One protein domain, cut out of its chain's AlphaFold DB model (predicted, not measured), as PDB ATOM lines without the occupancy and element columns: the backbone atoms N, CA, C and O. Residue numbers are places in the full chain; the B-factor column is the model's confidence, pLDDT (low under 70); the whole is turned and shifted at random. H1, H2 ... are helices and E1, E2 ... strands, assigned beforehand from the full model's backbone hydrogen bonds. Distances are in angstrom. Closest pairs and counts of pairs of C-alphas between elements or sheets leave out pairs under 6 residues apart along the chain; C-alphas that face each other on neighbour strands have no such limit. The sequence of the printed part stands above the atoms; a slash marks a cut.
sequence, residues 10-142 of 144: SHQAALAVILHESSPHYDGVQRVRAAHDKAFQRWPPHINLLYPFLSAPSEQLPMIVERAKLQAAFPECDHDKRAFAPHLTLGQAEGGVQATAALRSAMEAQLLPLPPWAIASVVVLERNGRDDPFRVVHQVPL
ATOM      1  N   SER A  10     177.577 146.217 241.658       94.50
ATOM      2  CA  SER A  10     178.391 145.178 242.282       94.50
ATOM      3  C   SER A  10     179.568 145.754 243.066       94.50
ATOM      4  O   SER A  10     180.263 146.666 242.627       94.50
ATOM      5  N   HIS A  11     179.857 145.149 244.222       94.44
ATOM      6  CA  HIS A  11     181.087 145.390 244.999       94.44
ATOM      7  C   HIS A  11     182.301 144.651 244.405       94.44
ATOM      8  O   HIS A  11     183.376 144.582 245.014       94.44
ATOM      9  N   GLN A  12     182.111 144.007 243.256       95.31
ATOM     10  CA  GLN A  12     183.159 143.378 242.466       95.31
ATOM     11  C   GLN A  12     183.620 144.263 241.305       95.31
ATOM     12  O   GLN A  12     184.541 143.870 240.601       95.31
ATOM     13  N   ALA A  13     183.045 145.460 241.155       95.56
ATOM     14  CA  ALA A  13     183.443 146.431 240.150       95.56
ATOM     15  C   ALA A  13     183.638 147.828 240.756       95.56
ATOM     16  O   ALA A  13     182.932 148.219 241.691       95.56
ATOM     17  N   ALA A  14     184.581 148.587 240.200       95.25
ATOM     18  CA  ALA A  14     184.809 149.990 240.538       95.25
ATOM     19  C   ALA A  14     185.260 150.786 239.305       95.25
ATOM     20  O   ALA A  14     186.036 150.283 238.490       95.25
ATOM     21  N   LEU A  15     184.830 152.045 239.208       93.62
ATOM     22  CA  LEU A  15     185.473 153.032 238.343       93.62
ATOM     23  C   LEU A  15     186.506 153.780 239.187       93.62
ATOM     24  O   LEU A  15     186.156 154.328 240.235       93.62
ATOM     25  N   ALA A  16     187.765 153.799 238.767       94.44
ATOM     26  CA  ALA A  16     188.859 154.313 239.585       94.44
ATOM     27  C   ALA A  16     189.945 154.993 238.745       94.44
ATOM     28  O   ALA A  16     189.997 154.857 237.526       94.44
ATOM     29  N   VAL A  17     190.854 155.692 239.414       93.25
ATOM     30  CA  VAL A  17     192.187 156.001 238.877       93.25
ATOM     31  C   VAL A  17     193.217 155.193 239.655       93.25
ATOM     32  O   VAL A  17     193.029 154.939 240.846       93.25
ATOM     33  N   ILE A  18     194.298 154.775 238.997       94.19
ATOM     34  CA  ILE A  18     195.373 153.998 239.625       94.19
ATOM     35  C   ILE A  18     196.699 154.745 239.551       94.19
ATOM     36  O   ILE A  18     196.981 155.434 238.569       94.19
ATOM     37  N   LEU A  19     197.524 154.575 240.579       92.69
ATOM     38  CA  LEU A  19     198.930 154.939 240.524       92.69
ATOM     39  C   LEU A  19     199.647 153.888 239.670       92.69
ATOM     40  O   LEU A  19     199.784 152.738 240.084       92.69
ATOM     41  N   HIS A  20     200.050 154.269 238.459       90.12
ATOM     42  CA  HIS A  20     200.681 153.354 237.509       90.12
ATOM     43  C   HIS A  20     202.116 152.999 237.928       90.12
ATOM     44  O   HIS A  20     202.800 153.820 238.538       90.12
ATOM     45  N   GLU A  21     202.589 151.814 237.542       90.44
ATOM     46  CA  GLU A  21     203.948 151.312 237.821       90.44
ATOM     47  C   GLU A  21     205.053 152.227 237.283       90.44
ATOM     48  O   GLU A  21     206.129 152.327 237.857       90.44
ATOM     49  N   SER A  22     204.766 152.963 236.210       88.75
ATOM     50  CA  SER A  22     205.684 153.956 235.645       88.75
ATOM     51  C   SER A  22     205.827 155.224 236.495       88.75
ATOM     52  O   SER A  22     206.628 156.095 236.159       88.75
ATOM     53  N   SER A  23     205.018 155.392 237.545       89.12
ATOM     54  CA  SER A  23     205.125 156.532 238.448       89.12
ATOM     55  C   SER A  23     206.345 156.373 239.357       89.12
ATOM     56  O   SER A  23     206.493 155.323 239.984       89.12
ATOM     57  N   PRO A  24     207.156 157.428 239.564       88.62
ATOM     58  CA  PRO A  24     208.274 157.380 240.508       88.62
ATOM     59  C   PRO A  24     207.832 157.134 241.964       88.62
ATOM     60  O   PRO A  24     208.659 156.832 242.819       88.62
ATOM     61  N   HIS A  25     206.535 157.252 242.268       88.88
ATOM     62  CA  HIS A  25     205.982 157.009 243.603       88.88
ATOM     63  C   HIS A  25     205.490 155.581 243.816       88.88
ATOM     64  O   HIS A  25     205.170 155.231 244.954       88.88
ATOM     65  N   TYR A  26     205.401 154.773 242.755       91.75
ATOM     66  CA  TYR A  26     204.758 153.465 242.811       91.75
ATOM     67  C   TYR A  26     205.388 152.571 243.879       91.75
ATOM     68  O   TYR A  26     204.696 152.123 244.793       91.75
ATOM     69  N   ASP A  27     206.711 152.407 243.840       92.06
ATOM     70  CA  ASP A  27     207.426 151.542 244.779       92.06
ATOM     71  C   ASP A  27     207.315 152.030 246.223       92.06
ATOM     72  O   ASP A  27     207.135 151.231 247.139       92.06
ATOM     73  N   GLY A  28     207.400 153.345 246.447       91.56
ATOM     74  CA  GLY A  28     207.245 153.928 247.781       91.56
ATOM     75  C   GLY A  28     205.865 153.633 248.361       91.56
ATOM     76  O   GLY A  28     205.751 153.091 249.461       91.56
ATOM     77  N   VAL A  29     204.822 153.929 247.585       92.00
ATOM     78  CA  VAL A  29     203.428 153.685 247.971       92.00
ATOM     79  C   VAL A  29     203.183 152.199 248.207       92.00
ATOM     80  O   VAL A  29     202.611 151.833 249.230       92.00
ATOM     81  N   GLN A  30     203.645 151.328 247.312       94.50
ATOM     82  CA  GLN A  30     203.445 149.888 247.439       94.50
ATOM     83  C   GLN A  30     204.208 149.290 248.622       94.50
ATOM     84  O   GLN A  30     203.656 148.420 249.287       94.50
ATOM     85  N   ARG A  31     205.413 149.777 248.959       93.06
ATOM     86  CA  ARG A  31     206.124 149.364 250.185       93.06
ATOM     87  C   ARG A  31     205.312 149.672 251.440       93.06
ATOM     88  O   ARG A  31     205.152 148.801 252.289       93.06
ATOM     89  N   VAL A  32     204.759 150.882 251.537       92.38
ATOM     90  CA  VAL A  32     203.921 151.270 252.683       92.38
ATOM     91  C   VAL A  32     202.634 150.456 252.725       92.38
ATOM     92  O   VAL A  32     202.280 149.923 253.776       92.38
ATOM     93  N   ARG A  33     201.957 150.294 251.584       95.12
ATOM     94  CA  ARG A  33     200.736 149.487 251.513       95.12
ATOM     95  C   ARG A  33     200.997 148.025 251.865       95.12
ATOM     96  O   ARG A  33     200.207 147.445 252.596       95.12
ATOM     97  N   ALA A  34     202.111 147.439 251.435       94.69
ATOM     98  CA  ALA A  34     202.469 146.067 251.790       94.69
ATOM     99  C   ALA A  34     202.591 145.865 253.310       94.69
ATOM    100  O   ALA A  34     202.221 144.810 253.820       94.69
ATOM    101  N   ALA A  35     203.076 146.878 254.033       92.25
ATOM    102  CA  ALA A  35     203.231 146.827 255.484       92.25
ATOM    103  C   ALA A  35     201.937 147.134 256.260       92.25
ATOM    104  O   ALA A  35     201.795 146.700 257.405       92.25
ATOM    105  N   HIS A  36     201.009 147.902 255.676       92.19
ATOM    106  CA  HIS A  36     199.944 148.556 256.448       92.19
ATOM    107  C   HIS A  36     198.532 148.482 255.855       92.19
ATOM    108  O   HIS A  36     197.566 148.785 256.558       92.19
ATOM    109  N   ASP A  37     198.378 148.116 254.584       93.31
ATOM    110  CA  ASP A  37     197.086 148.017 253.908       93.31
ATOM    111  C   ASP A  37     196.615 146.560 253.863       93.31
ATOM    112  O   ASP A  37     197.124 145.727 253.113       93.31
ATOM    113  N   LYS A  38     195.561 146.250 254.622       92.94
ATOM    114  CA  LYS A  38     194.944 144.911 254.649       92.94
ATOM    115  C   LYS A  38     194.371 144.501 253.293       92.94
ATOM    116  O   LYS A  38     194.125 143.322 253.045       92.94
ATOM    117  N   ALA A  39     194.102 145.472 252.425       92.88
ATOM    118  CA  ALA A  39     193.589 145.262 251.085       92.88
ATOM    119  C   ALA A  39     194.699 145.190 250.023       92.88
ATOM    120  O   ALA A  39     194.368 145.002 248.853       92.88
ATOM    121  N   PHE A  40     195.980 145.283 250.408       94.88
ATOM    122  CA  PHE A  40     197.129 145.356 249.500       94.88
ATOM    123  C   PHE A  40     197.118 144.284 248.405       94.88
ATOM    124  O   PHE A  40     197.219 144.611 247.229       94.88
ATOM    125  N   GLN A  41     196.917 143.017 248.779       94.00
ATOM    126  CA  GLN A  41     196.908 141.896 247.829       94.00
ATOM    127  C   GLN A  41     195.702 141.913 246.882       94.00
ATOM    128  O   GLN A  41     195.747 141.323 245.809       94.00
ATOM    129  N   ARG A  42     194.601 142.562 247.283       94.62
ATOM    130  CA  ARG A  42     193.353 142.567 246.510       94.62
ATOM    131  C   ARG A  42     193.205 143.784 245.614       94.62
ATOM    132  O   ARG A  42     192.452 143.714 244.652       94.62
ATOM    133  N   TRP A  43     193.850 144.897 245.944       95.75
ATOM    134  CA  TRP A  43     193.643 146.162 245.251       95.75
ATOM    135  C   TRP A  43     194.960 146.764 244.765       95.75
ATOM    136  O   TRP A  43     195.875 146.947 245.579       95.75
ATOM    137  N   PRO A  44     195.038 147.199 243.492       95.56
ATOM    138  CA  PRO A  44     196.113 148.089 243.072       95.56
ATOM    139  C   PRO A  44     196.040 149.416 243.854       95.56
ATOM    140  O   PRO A  44     195.013 149.713 244.476       95.56
ATOM    141  N   PRO A  45     197.109 150.229 243.863       95.25
ATOM    142  CA  PRO A  45     197.081 151.543 244.500       95.25
ATOM    143  C   PRO A  45     196.132 152.452 243.709       95.25
ATOM    144  O   PRO A  45     196.442 152.866 242.595       95.25
ATOM    145  N   HIS A  46     194.949 152.716 244.259       95.31
ATOM    146  CA  HIS A  46     193.825 153.295 243.524       95.31
ATOM    147  C   HIS A  46     193.129 154.411 244.306       95.31
ATOM    148  O   HIS A  46     193.257 154.510 245.526       95.31
ATOM    149  N   ILE A  47     192.356 155.213 243.582       93.88
ATOM    150  CA  ILE A  47     191.378 156.166 244.104       93.88
ATOM    151  C   ILE A  47     190.050 155.841 243.422       93.88
ATOM    152  O   ILE A  47     189.950 155.907 242.194       93.88
ATOM    153  N   ASN A  48     189.034 155.481 244.205       93.94
ATOM    154  CA  ASN A  48     187.702 155.213 243.666       93.94
ATOM    155  C   ASN A  48     187.041 156.511 243.198       93.94
ATOM    156  O   ASN A  48     187.050 157.508 243.917       93.94
ATOM    157  N   LEU A  49     186.448 156.465 242.007       91.44
ATOM    158  CA  LEU A  49     185.579 157.505 241.461       91.44
ATOM    159  C   LEU A  49     184.111 157.123 241.659       91.44
ATOM    160  O   LEU A  49     183.337 157.940 242.138       91.44
ATOM    161  N   LEU A  50     183.755 155.871 241.336       91.62
ATOM    162  CA  LEU A  50     182.433 155.286 241.572       91.62
ATOM    163  C   LEU A  50     182.597 153.886 242.168       91.62
ATOM    164  O   LEU A  50     183.258 153.025 241.580       91.62
ATOM    165  N   TYR A  51     181.996 153.662 243.335       91.69
ATOM    166  CA  TYR A  51     181.962 152.364 243.999       91.69
ATOM    167  C   TYR A  51     180.736 152.275 244.921       91.69
ATOM    168  O   TYR A  51     180.526 153.189 245.718       91.69
ATOM    169  N   PRO A  52     179.965 151.176 244.896       93.38
ATOM    170  CA  PRO A  52     180.008 150.078 243.922       93.38
ATOM    171  C   PRO A  52     179.690 150.554 242.493       93.38
ATOM    172  O   PRO A  52     179.073 151.601 242.314       93.38
ATOM    173  N   PHE A  53     180.136 149.800 241.487       94.19
ATOM    174  CA  PHE A  53     179.948 150.133 240.065       94.19
ATOM    175  C   PHE A  53     179.094 149.075 239.349       94.19
ATOM    176  O   PHE A  53     178.523 148.217 240.013       94.19
ATOM    177  N   LEU A  54     178.972 149.144 238.020       93.00
ATOM    178  CA  LEU A  54     178.146 148.246 237.204       93.00
ATOM    179  C   LEU A  54     178.442 146.763 237.482       93.00
ATOM    180  O   LEU A  54     179.592 146.388 237.689       93.00
ATOM    181  N   SER A  55     177.413 145.913 237.480       92.69
ATOM    182  CA  SER A  55     177.546 144.490 237.829       92.69
ATOM    183  C   SER A  55     178.283 143.637 236.797       92.69
ATOM    184  O   SER A  55     178.900 142.650 237.186       92.69
ATOM    185  N   ALA A  56     178.258 144.039 235.526       89.06
ATOM    186  CA  ALA A  56     178.990 143.413 234.427       89.06
ATOM    187  C   ALA A  56     179.621 144.507 233.543       89.06
ATOM    188  O   ALA A  56     179.141 144.786 232.440       89.06
ATOM    189  N   PRO A  57     180.646 145.225 234.039       86.00
ATOM    190  CA  PRO A  57     181.191 146.374 233.328       86.00
ATOM    191  C   PRO A  57     181.944 145.951 232.058       86.00
ATOM    192  O   PRO A  57     181.926 146.685 231.072       86.00
ATOM    193  N   SER A  58     182.544 144.756 232.045       87.81
ATOM    194  CA  SER A  58     183.214 144.157 230.883       87.81
ATOM    195  C   SER A  58     182.281 143.935 229.683       87.81
ATOM    196  O   SER A  58     182.725 144.010 228.538       87.81
ATOM    197  N   GLU A  59     180.977 143.766 229.910       86.88
ATOM    198  CA  GLU A  59     179.963 143.679 228.848       86.88
ATOM    199  C   GLU A  59     179.550 145.059 228.304       86.88
ATOM    200  O   GLU A  59     178.910 145.167 227.260       86.88
ATOM    201  N   GLN A  60     179.923 146.136 229.000       82.62
ATOM    202  CA  GLN A  60     179.455 147.502 228.750       82.62
ATOM    203  C   GLN A  60     180.590 148.466 228.379       82.62
ATOM    204  O   GLN A  60     180.380 149.680 228.311       82.62
ATOM    205  N   LEU A  61     181.790 147.944 228.103       81.38
ATOM    206  CA  LEU A  61     182.994 148.746 227.867       81.38
ATOM    207  C   LEU A  61     182.820 149.845 226.810       81.38
ATOM    208  O   LEU A  61     183.177 150.979 227.124       81.38
ATOM    209  N   PRO A  62     182.227 149.596 225.620       77.75
ATOM    210  CA  PRO A  62     182.058 150.651 224.619       77.75
ATOM    211  C   PRO A  62     181.246 151.843 225.140       77.75
ATOM    212  O   PRO A  62     181.607 152.992 224.912       77.75
ATOM    213  N   MET A  63     180.181 151.582 225.905       75.81
ATOM    214  CA  MET A  63     179.375 152.638 226.518       75.81
ATOM    215  C   MET A  63     180.161 153.382 227.602       75.81
ATOM    216  O   MET A  63     180.050 154.601 227.708       75.81
ATOM    217  N   ILE A  64     180.954 152.661 228.399       78.44
ATOM    218  CA  ILE A  64     181.759 153.255 229.470       78.44
ATOM    219  C   ILE A  64     182.812 154.215 228.901       78.44
ATOM    220  O   ILE A  64     183.010 155.291 229.463       78.44
ATOM    221  N   VAL A  65     183.433 153.864 227.769       71.12
ATOM    222  CA  VAL A  65     184.422 154.712 227.080       71.12
ATOM    223  C   VAL A  65     183.814 156.047 226.666       71.12
ATOM    224  O   VAL A  65     184.336 157.103 227.018       71.12
ATOM    225  N   GLU A  66     182.680 156.001 225.966       67.44
ATOM    226  CA  GLU A  66     181.998 157.192 225.442       67.44
ATOM    227  C   GLU A  66     181.464 158.099 226.558       67.44
ATOM    228  O   GLU A  66     181.356 159.319 226.416       67.44
ATOM    229  N   ARG A  67     181.134 157.496 227.702       65.06
ATOM    230  CA  ARG A  67     180.505 158.164 228.837       65.06
ATOM    231  C   ARG A  67     181.464 158.437 229.988       65.06
ATOM    232  O   ARG A  67     181.001 158.755 231.068       65.06
ATOM    233  N   ALA A  68     182.782 158.409 229.823       59.66
ATOM    234  CA  ALA A  68     183.720 158.611 230.941       59.66
ATOM    235  C   ALA A  68     183.670 160.009 231.633       59.66
ATOM    236  O   ALA A  68     184.531 160.339 232.450       59.66
ATOM    237  N   LYS A  69     182.646 160.835 231.375       62.84
ATOM    238  CA  LYS A  69     182.303 162.065 232.105       62.84
ATOM    239  C   LYS A  69     181.685 161.762 233.494       62.84
ATOM    240  O   LYS A  69     180.557 162.156 233.764       62.84
ATOM    241  N   LEU A  70     182.438 161.083 234.371       69.62
ATOM    242  CA  LEU A  70     182.188 160.853 235.816       69.62
ATOM    243  C   LEU A  70     180.708 160.585 236.216       69.62
ATOM    244  O   LEU A  70     179.980 159.922 235.487       69.62
ATOM    245  N   GLN A  71     180.254 161.017 237.403       74.38
ATOM    246  CA  GLN A  71     178.927 160.686 237.959       74.38
ATOM    247  C   GLN A  71     177.758 161.072 237.036       74.38
ATOM    248  O   GLN A  71     176.760 160.361 236.986       74.38
ATOM    249  N   ALA A  72     177.872 162.173 236.283       77.75
ATOM    250  CA  ALA A  72     176.809 162.641 235.388       77.75
ATOM    251  C   ALA A  72     176.482 161.639 234.270       77.75
ATOM    252  O   ALA A  72     175.366 161.611 233.762       77.75
ATOM    253  N   ALA A  73     177.456 160.817 233.891       83.50
ATOM    254  CA  ALA A  73     177.294 159.769 232.898       83.50
ATOM    255  C   ALA A  73     176.715 158.457 233.445       83.50
ATOM    256  O   ALA A  73     176.212 157.654 232.657       83.50
ATOM    257  N   PHE A  74     176.794 158.257 234.763       84.50
ATOM    258  CA  PHE A  74     176.305 157.075 235.473       84.50
ATOM    259  C   PHE A  74     175.474 157.498 236.695       84.50
ATOM    260  O   PHE A  74     175.857 157.204 237.833       84.50
ATOM    261  N   PRO A  75     174.363 158.236 236.514       86.50
ATOM    262  CA  PRO A  75     173.523 158.687 237.627       86.50
ATOM    263  C   PRO A  75     172.985 157.531 238.489       86.50
ATOM    264  O   PRO A  75     172.687 157.721 239.663       86.50
ATOM    265  N   GLU A  76     172.890 156.324 237.933       86.69
ATOM    266  CA  GLU A  76     172.509 155.095 238.627       86.69
ATOM    267  C   GLU A  76     173.580 154.587 239.611       86.69
ATOM    268  O   GLU A  76     173.259 153.933 240.605       86.69
ATOM    269  N   CYS A  77     174.851 154.935 239.393       87.06
ATOM    270  CA  CYS A  77     175.975 154.574 240.258       87.06
ATOM    271  C   CYS A  77     176.112 155.555 241.436       87.06
ATOM    272  O   CYS A  77     177.172 156.131 241.652       87.06
ATOM    273  N   ASP A  78     175.033 155.772 242.187       86.44
ATOM    274  CA  ASP A  78     174.941 156.728 243.306       86.44
ATOM    275  C   ASP A  78     174.519 155.999 244.603       86.44
ATOM    276  O   ASP A  78     173.674 156.442 245.381       86.44
ATOM    277  N   HIS A  79     175.039 154.786 244.810       87.81
ATOM    278  CA  HIS A  79     174.710 153.996 246.001       87.81
ATOM    279  C   HIS A  79     175.470 154.472 247.248       87.81
ATOM    280  O   HIS A  79     174.921 154.442 248.352       87.81
ATOM    281  N   ASP A  80     176.716 154.927 247.091       84.56
ATOM    282  CA  ASP A  80     177.490 155.506 248.187       84.56
ATOM    283  C   ASP A  80     177.138 156.985 248.370       84.56
ATOM    284  O   ASP A  80     177.528 157.838 247.582       84.56
ATOM    285  N   LYS A  81     176.392 157.285 249.437       86.00
ATOM    286  CA  LYS A  81     175.907 158.639 249.754       86.00
ATOM    287  C   LYS A  81     176.895 159.490 250.548       86.00
ATOM    288  O   LYS A  81     176.556 160.599 250.961       86.00
ATOM    289  N   ARG A  82     178.088 158.969 250.846       85.69
ATOM    290  CA  ARG A  82     179.118 159.733 251.559       85.69
ATOM    291  C   ARG A  82     179.638 160.855 250.666       85.69
ATOM    292  O   ARG A  82     179.683 160.725 249.448       85.69
ATOM    293  N   ALA A  83     180.068 161.952 251.287       85.38
ATOM    294  CA  ALA A  83     180.725 163.026 250.556       85.38
ATOM    295  C   ALA A  83     181.962 162.485 249.826       85.38
ATOM    296  O   ALA A  83     182.766 161.751 250.408       85.38
ATOM    297  N   PHE A  84     182.110 162.858 248.555       85.31
ATOM    298  CA  PHE A  84     183.240 162.430 247.748       85.31
ATOM    299  C   PHE A  84     184.537 163.056 248.275       85.31
ATOM    300  O   PHE A  84     184.764 164.258 248.152       85.31
ATOM    301  N   ALA A  85     185.384 162.218 248.867       87.19
ATOM    302  CA  ALA A  85     186.718 162.570 249.334       87.19
ATOM    303  C   ALA A  85     187.731 161.668 248.609       87.19
ATOM    304  O   ALA A  85     187.956 160.541 249.062       87.19
ATOM    305  N   PRO A  86     188.302 162.100 247.469       88.56
ATOM    306  CA  PRO A  86     189.224 161.273 246.698       88.56
ATOM    307  C   PRO A  86     190.494 161.018 247.510       88.56
ATOM    308  O   PRO A  86     191.192 161.949 247.910       88.56
ATOM    309  N   HIS A  87     190.791 159.748 247.765       90.69
ATOM    310  CA  HIS A  87     191.950 159.339 248.547       90.69
ATOM    311  C   HIS A  87     192.526 158.025 248.027       90.69
ATOM    312  O   HIS A  87     191.803 157.180 247.501       90.69
ATOM    313  N   LEU A  88     193.835 157.859 248.218       91.06
ATOM    314  CA  LEU A  88     194.544 156.603 248.017       91.06
ATOM    315  C   LEU A  88     194.816 156.002 249.393       91.06
ATOM    316  O   LEU A  88     195.489 156.614 250.224       91.06
ATOM    317  N   THR A  89     194.275 154.816 249.656       91.75
ATOM    318  CA  THR A  89     194.502 154.139 250.935       91.75
ATOM    319  C   THR A  89     195.934 153.621 251.016       91.75
ATOM    320  O   THR A  89     196.339 152.748 250.253       91.75
ATOM    321  N   LEU A  90     196.694 154.156 251.972       91.31
ATOM    322  CA  LEU A  90     198.058 153.716 252.270       91.31
ATOM    323  C   LEU A  90     198.101 152.639 253.361       91.31
ATOM    324  O   LEU A  90     199.041 151.854 253.413       91.31
ATOM    325  N   GLY A  91     197.091 152.599 254.230       90.06
ATOM    326  CA  GLY A  91     196.972 151.612 255.296       90.06
ATOM    327  C   GLY A  91     195.773 151.866 256.200       90.06
ATOM    328  O   GLY A  91     195.150 152.928 256.137       90.06
ATOM    329  N   GLN A  92     195.442 150.882 257.035       91.25
ATOM    330  CA  GLN A  92     194.356 150.969 258.011       91.25
ATOM    331  C   GLN A  92     194.854 150.542 259.398       91.25
ATOM    332  O   GLN A  92     195.425 149.465 259.553       91.25
ATOM    333  N   ALA A  93     194.610 151.371 260.417       88.69
ATOM    334  CA  ALA A  93     194.941 151.057 261.806       88.69
ATOM    335  C   ALA A  93     193.741 150.449 262.548       88.69
ATOM    336  O   ALA A  93     192.604 150.894 262.388       88.69
ATOM    337  N   GLU A  94     194.009 149.478 263.418       82.69
ATOM    338  CA  GLU A  94     193.079 149.020 264.454       82.69
ATOM    339  C   GLU A  94     193.569 149.543 265.809       82.69
ATOM    340  O   GLU A  94     194.772 149.571 266.052       82.69
ATOM    341  N   GLY A  95     192.663 149.992 266.683       80.44
ATOM    342  CA  GLY A  95     193.041 150.538 267.998       80.44
ATOM    343  C   GLY A  95     192.862 152.051 268.171       80.44
ATOM    344  O   GLY A  95     193.486 152.652 269.042       80.44
ATOM    345  N   GLY A  96     191.999 152.684 267.371       86.38
ATOM    346  CA  GLY A  96     191.560 154.064 267.606       86.38
ATOM    347  C   GLY A  96     192.639 155.122 267.347       86.38
ATOM    348  O   GLY A  96     193.508 154.959 266.488       86.38
ATOM    349  N   VAL A  97     192.554 156.249 268.063       88.94
ATOM    350  CA  VAL A  97     193.323 157.474 267.765       88.94
ATOM    351  C   VAL A  97     194.835 157.262 267.877       88.94
ATOM    352  O   VAL A  97     195.574 157.716 267.007       88.94
ATOM    353  N   GLN A  98     195.307 156.543 268.900       88.56
ATOM    354  CA  GLN A  98     196.743 156.349 269.131       88.56
ATOM    355  C   GLN A  98     197.389 155.490 268.036       88.56
ATOM    356  O   GLN A  98     198.419 155.874 267.484       88.56
ATOM    357  N   ALA A  99     196.758 154.368 267.674       87.56
ATOM    358  CA  ALA A  99     197.230 153.518 266.582       87.56
ATOM    359  C   ALA A  99     197.211 154.265 265.238       87.56
ATOM    360  O   ALA A  99     198.142 154.152 264.444       87.56
ATOM    361  N   THR A 100     196.185 155.092 265.013       88.56
ATOM    362  CA  THR A 100     196.088 155.943 263.817       88.56
ATOM    363  C   THR A 100     197.215 156.977 263.763       88.56
ATOM    364  O   THR A 100     197.817 157.168 262.710       88.56
ATOM    365  N   ALA A 101     197.541 157.617 264.890       89.69
ATOM    366  CA  ALA A 101     198.631 158.589 264.968       89.69
ATOM    367  C   ALA A 101     200.004 157.942 264.722       89.69
ATOM    368  O   ALA A 101     200.814 158.492 263.976       89.69
ATOM    369  N   ALA A 102     200.245 156.758 265.294       88.12
ATOM    370  CA  ALA A 102     201.474 156.003 265.067       88.12
ATOM    371  C   ALA A 102     201.620 155.599 263.591       88.12
ATOM    372  O   ALA A 102     202.675 155.809 262.992       88.12
ATOM    373  N   LEU A 103     200.538 155.100 262.980       89.00
ATOM    374  CA  LEU A 103     200.517 154.750 261.561       89.00
ATOM    375  C   LEU A 103     200.781 155.973 260.675       89.00
ATOM    376  O   LEU A 103     201.602 155.906 259.764       89.00
ATOM    377  N   ARG A 104     200.135 157.106 260.975       89.88
ATOM    378  CA  ARG A 104     200.354 158.376 260.272       89.88
ATOM    379  C   ARG A 104     201.821 158.790 260.331       89.88
ATOM    380  O   ARG A 104     202.406 159.044 259.286       89.88
ATOM    381  N   SER A 105     202.426 158.804 261.518       88.69
ATOM    382  CA  SER A 105     203.833 159.190 261.683       88.69
ATOM    383  C   SER A 105     204.782 158.274 260.895       88.69
ATOM    384  O   SER A 105     205.685 158.766 260.219       88.69
ATOM    385  N   ALA A 106     204.535 156.959 260.901       86.62
ATOM    386  CA  ALA A 106     205.323 156.002 260.127       86.62
ATOM    387  C   ALA A 106     205.192 156.216 258.609       86.62
ATOM    388  O   ALA A 106     206.178 156.078 257.886       86.62
ATOM    389  N   MET A 107     203.995 156.563 258.123       87.06
ATOM    390  CA  MET A 107     203.758 156.874 256.710       87.06
ATOM    391  C   MET A 107     204.435 158.177 256.292       87.06
ATOM    392  O   MET A 107     205.083 158.214 255.249       87.06
ATOM    393  N   GLU A 108     204.315 159.230 257.103       88.44
ATOM    394  CA  GLU A 108     204.934 160.529 256.827       88.44
ATOM    395  C   GLU A 108     206.456 160.390 256.686       88.44
ATOM    396  O   GLU A 108     207.023 160.905 255.728       88.44
ATOM    397  N   ALA A 109     207.100 159.613 257.563       86.06
ATOM    398  CA  ALA A 109     208.540 159.363 257.509       86.06
ATOM    399  C   ALA A 109     208.996 158.551 256.278       86.06
ATOM    400  O   ALA A 109     210.142 158.678 255.855       86.06
ATOM    401  N   GLN A 110     208.129 157.702 255.717       84.12
ATOM    402  CA  GLN A 110     208.471 156.814 254.596       84.12
ATOM    403  C   GLN A 110     208.113 157.382 253.219       84.12
ATOM    404  O   GLN A 110     208.700 156.963 252.220       84.12
ATOM    405  N   LEU A 111     207.121 158.274 253.151       82.56
ATOM    406  CA  LEU A 111     206.536 158.720 251.886       82.56
ATOM    407  C   LEU A 111     206.707 160.204 251.610       82.56
ATOM    408  O   LEU A 111     206.699 160.577 250.442       82.56
ATOM    409  N   LEU A 112     206.810 161.056 252.632       79.69
ATOM    410  CA  LEU A 112     206.763 162.496 252.407       79.69
ATOM    411  C   LEU A 112     208.156 163.122 252.238       79.69
ATOM    412  O   LEU A 112     209.100 162.725 252.922       79.69
ATOM    413  N   PRO A 113     208.273 164.153 251.378       80.56
ATOM    414  CA  PRO A 113     207.206 164.726 250.547       80.56
ATOM    415  C   PRO A 113     206.903 163.880 249.294       80.56
ATOM    416  O   PRO A 113     207.812 163.413 248.615       80.56
ATOM    417  N   LEU A 114     205.616 163.754 248.946       79.00
ATOM    418  CA  LEU A 114     205.188 163.223 247.646       79.00
ATOM    419  C   LEU A 114     204.923 164.398 246.694       79.00
ATOM    420  O   LEU A 114     203.976 165.153 246.936       79.00
ATOM    421  N   PRO A 115     205.725 164.595 245.634       80.00
ATOM    422  CA  PRO A 115     205.395 165.578 244.614       80.00
ATOM    423  C   PRO A 115     204.128 165.159 243.841       80.00
ATOM    424  O   PRO A 115     203.703 163.999 243.903       80.00
ATOM    425  N   PRO A 116     203.497 166.095 243.111       83.94
ATOM    426  CA  PRO A 116     202.360 165.780 242.258       83.94
ATOM    427  C   PRO A 116     202.707 164.704 241.227       83.94
ATOM    428  O   PRO A 116     203.806 164.690 240.675       83.94
ATOM    429  N   TRP A 117     201.736 163.849 240.915       84.00
ATOM    430  CA  TRP A 117     201.848 162.847 239.860       84.00
ATOM    431  C   TRP A 117     200.705 163.008 238.858       84.00
ATOM    432  O   TRP A 117     199.607 163.444 239.209       84.00
ATOM    433  N   ALA A 118     200.972 162.678 237.596       84.56
ATOM    434  CA  ALA A 118     199.990 162.804 236.528       84.56
ATOM    435  C   ALA A 118     199.055 161.590 236.491       84.56
ATOM    436  O   ALA A 118     199.506 160.448 236.402       84.56
ATOM    437  N   ILE A 119     197.747 161.844 236.486       86.50
ATOM    438  CA  ILE A 119     196.741 160.806 236.266       86.50
ATOM    439  C   ILE A 119     196.611 160.581 234.759       86.50
ATOM    440  O   ILE A 119     196.099 161.435 234.042       86.50
ATOM    441  N   ALA A 120     197.065 159.424 234.279       85.56
ATOM    442  CA  ALA A 120     197.074 159.114 232.847       85.56
ATOM    443  C   ALA A 120     195.729 158.588 232.319       85.56
ATOM    444  O   ALA A 120     195.457 158.660 231.121       85.56
ATOM    445  N   SER A 121     194.889 158.013 233.182       89.50
ATOM    446  CA  SER A 121     193.687 157.300 232.745       89.50
ATOM    447  C   SER A 121     192.691 157.042 233.865       89.50
ATOM    448  O   SER A 121     193.091 156.825 235.013       89.50
ATOM    449  N   VAL A 122     191.425 156.900 233.485       91.50
ATOM    450  CA  VAL A 122     190.395 156.238 234.291       91.50
ATOM    451  C   VAL A 122     190.373 154.753 233.933       91.50
ATOM    452  O   VAL A 122     190.481 154.393 232.763       91.50
ATOM    453  N   VAL A 123     190.239 153.885 234.929       93.56
ATOM    454  CA  VAL A 123     190.185 152.431 234.762       93.56
ATOM    455  C   VAL A 123     188.876 151.859 235.284       93.56
ATOM    456  O   VAL A 123     188.293 152.357 236.250       93.56
ATOM    457  N   VAL A 124     188.458 150.762 234.663       94.88
ATOM    458  CA  VAL A 124     187.445 149.858 235.196       94.88
ATOM    459  C   VAL A 124     188.176 148.711 235.879       94.88
ATOM    460  O   VAL A 124     188.950 147.988 235.246       94.88
ATOM    461  N   LEU A 125     187.933 148.563 237.177       95.81
ATOM    462  CA  LEU A 125     188.419 147.448 237.977       95.81
ATOM    463  C   LEU A 125     187.306 146.417 238.129       95.81
ATOM    464  O   LEU A 125     186.185 146.778 238.479       95.81
ATOM    465  N   GLU A 126     187.633 145.145 237.927       96.38
ATOM    466  CA  GLU A 126     186.713 144.018 238.105       96.38
ATOM    467  C   GLU A 126     187.414 142.849 238.813       96.38
ATOM    468  O   GLU A 126     188.639 142.707 238.744       96.38
ATOM    469  N   ARG A 127     186.650 142.009 239.512       95.44
ATOM    470  CA  ARG A 127     187.101 140.744 240.114       95.44
ATOM    471  C   ARG A 127     185.973 139.714 240.081       95.44
ATOM    472  O   ARG A 127     184.813 140.092 240.017       95.44
ATOM    473  N   ASN A 128     186.304 138.430 240.206       91.25
ATOM    474  CA  ASN A 128     185.307 137.355 240.104       91.25
ATOM    475  C   ASN A 128     184.730 136.968 241.479       91.25
ATOM    476  O   ASN A 128     183.527 136.785 241.647       91.25
ATOM    477  N   GLY A 129     185.598 136.835 242.482       89.50
ATOM    478  CA  GLY A 129     185.250 136.468 243.851       89.50
ATOM    479  C   GLY A 129     185.423 137.602 244.862       89.50
ATOM    480  O   GLY A 129     186.085 138.611 244.623       89.50
ATOM    481  N   ARG A 130     184.855 137.418 246.062       87.00
ATOM    482  CA  ARG A 130     184.991 138.370 247.182       87.00
ATOM    483  C   ARG A 130     186.434 138.539 247.663       87.00
ATOM    484  O   ARG A 130     186.758 139.598 248.201       87.00
ATOM    485  N   ASP A 131     187.271 137.529 247.495       88.38
ATOM    486  CA  ASP A 131     188.660 137.558 247.954       88.38
ATOM    487  C   ASP A 131     189.666 137.599 246.802       88.38
ATOM    488  O   ASP A 131     190.857 137.776 247.041       88.38
ATOM    489  N   ASP A 132     189.174 137.564 245.562       94.31
ATOM    490  CA  ASP A 132     190.005 137.706 244.377       94.31
ATOM    491  C   ASP A 132     190.541 139.138 244.239       94.31
ATOM    492  O   ASP A 132     189.853 140.107 244.607       94.31
ATOM    493  N   PRO A 133     191.748 139.289 243.667       95.81
ATOM    494  CA  PRO A 133     192.290 140.592 243.341       95.81
ATOM    495  C   PRO A 133     191.506 141.256 242.210       95.81
ATOM    496  O   PRO A 133     191.115 140.613 241.232       95.81
ATOM    497  N   PHE A 134     191.323 142.567 242.341       96.88
ATOM    498  CA  PHE A 134     190.856 143.423 241.263       96.88
ATOM    499  C   PHE A 134     191.899 143.504 240.158       96.88
ATOM    500  O   PHE A 134     193.098 143.633 240.408       96.88
ATOM    501  N   ARG A 135     191.414 143.475 238.923       95.50
ATOM    502  CA  ARG A 135     192.204 143.605 237.701       95.50
ATOM    503  C   ARG A 135     191.623 144.731 236.864       95.50
ATOM    504  O   ARG A 135     190.415 144.956 236.867       95.50
ATOM    505  N   VAL A 136     192.496 145.432 236.150       95.06
ATOM    506  CA  VAL A 136     192.078 146.409 235.145       95.06
ATOM    507  C   VAL A 136     191.511 145.633 233.963       95.06
ATOM    508  O   VAL A 136     192.249 144.923 233.285       95.06
ATOM    509  N   VAL A 137     190.205 145.746 233.732       94.75
ATOM    510  CA  VAL A 137     189.541 145.146 232.558       94.75
ATOM    511  C   VAL A 137     189.393 146.142 231.416       94.75
ATOM    512  O   VAL A 137     189.204 145.751 230.268       94.75
ATOM    513  N   HIS A 138     189.505 147.436 231.721       92.44
ATOM    514  CA  HIS A 138     189.468 148.491 230.724       92.44
ATOM    515  C   HIS A 138     190.112 149.784 231.223       92.44
ATOM    516  O   HIS A 138     190.136 150.052 232.426       92.44
ATOM    517  N   GLN A 139     190.594 150.603 230.291       91.00
ATOM    518  CA  GLN A 139     191.271 151.862 230.571       91.00
ATOM    519  C   GLN A 139     190.909 152.904 229.512       91.00
ATOM    520  O   GLN A 139     191.051 152.664 228.317       91.00
ATOM    521  N   VAL A 140     190.492 154.079 229.972       88.31
ATOM    522  CA  VAL A 140     190.221 155.253 229.142       88.31
ATOM    523  C   VAL A 140     191.304 156.293 229.437       88.31
ATOM    524  O   VAL A 140     191.347 156.821 230.555       88.31
ATOM    525  N   PRO A 141     192.206 156.588 228.482       87.94
ATOM    526  CA  PRO A 141     193.215 157.624 228.657       87.94
ATOM    527  C   PRO A 141     192.570 158.984 228.916       87.94
ATOM    528  O   PRO A 141     191.658 159.397 228.196       87.94
ATOM    529  N   LEU A 142     193.074 159.701 229.914       81.50
ATOM    530  CA  LEU A 142     192.740 161.103 230.107       81.50
ATOM    531  C   LEU A 142     193.602 161.903 229.135       81.50
ATOM    532  O   LEU A 142     194.819 161.990 229.290       81.50
TER     533      LEU A 142
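What this domain is: This is residues 10 to 142 of the 144 residues of an uncharacterized protein of Saprolegnia parasitica (strain CBS 223.65) (UniProt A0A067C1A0). A strongly twisted sheet of four strands stands between two unlike ends: at one end the helices H1 and H4 lie side by side in part, off the sheet, and at the other the short helix H2 packs over the strand E4, with the very short H3 grazing the sheet. A long stretch without a named element, residues 74 to 95, runs from H3 to H4. The 133 printed residues, with the order E1 H1 E2 H2 H3 H4 E3 E4, are of the mixed class, helices and strands, though under half of them are in named elements. The sheet runs E2 E1 E3 E4, all antiparallel; the whole is compact, with a radius of gyration of the C-alphas of 15.7 A and spans of 44 by 30 by 28 A.

How they stand to each other: Begin at E1, residues 13 to 18, an inner strand. Beside it find the edge strand E2, residues 46 to 50, antiparallel at 132 degrees, with N 47 and O 17 2.8 A apart, within hydrogen-bond range. Its other neighbour is E3, residues 121 to 126, antiparallel at 146 degrees, where N 123 and O 16 are 2.8 A apart. E3 forms a hairpin with the edge strand E4, residues 135 to 141, at 157 degrees; look at N 140 and O 122, 2.8 A apart. H1, residues 26 to 36, is not on the sheet, nor is H4, residues 96 to 111. H4 touches H1 with residues 107 to 111 alone, at a shallow tilt of 27 degrees, opposite ways; the closest C-alphas, of Gly 28 and Leu 111, are 6.3 A apart. H2, residues 61 to 66, is on the sheet at a height of 9.5 A, along the strands at 22 degrees to E4 on the local plane. It lies over E4, its closest C-alphas being those of Val 65 and Val 140 at 6.2 A, and is only just not over E3, on which 2 of its C-alphas fall. H3, residues 70 to 73, only grazes the sheet with residues 70 to 71. In H1, H2 and H4 every O i to N i+4 pair is within hydrogen-bond range; H3 is too short for one.

Where its parts are: Find C-alpha 13 at (183.443, 146.431, 240.150), where E1 begins and runs 14.1 A. H1 spans 15.3 A, E2 11.7 A, H2 8.8 A and H3 5.8 A. H4 starts at C-alpha 96, (191.560, 154.064, 267.606), and spans 22.2 A. E3 spans 15.9 A, and E4 16.7 A to C-alpha 141 at (193.215, 157.624, 228.657).

The domain as a whole: The C-alphas farthest apart, of Pro 62 and Gln 98, are 47.2 A apart. The printed part has no cut. H3 to H4 is a long link; H2 to H3 is tight. Confidence is under 70 at residues 66 to 70.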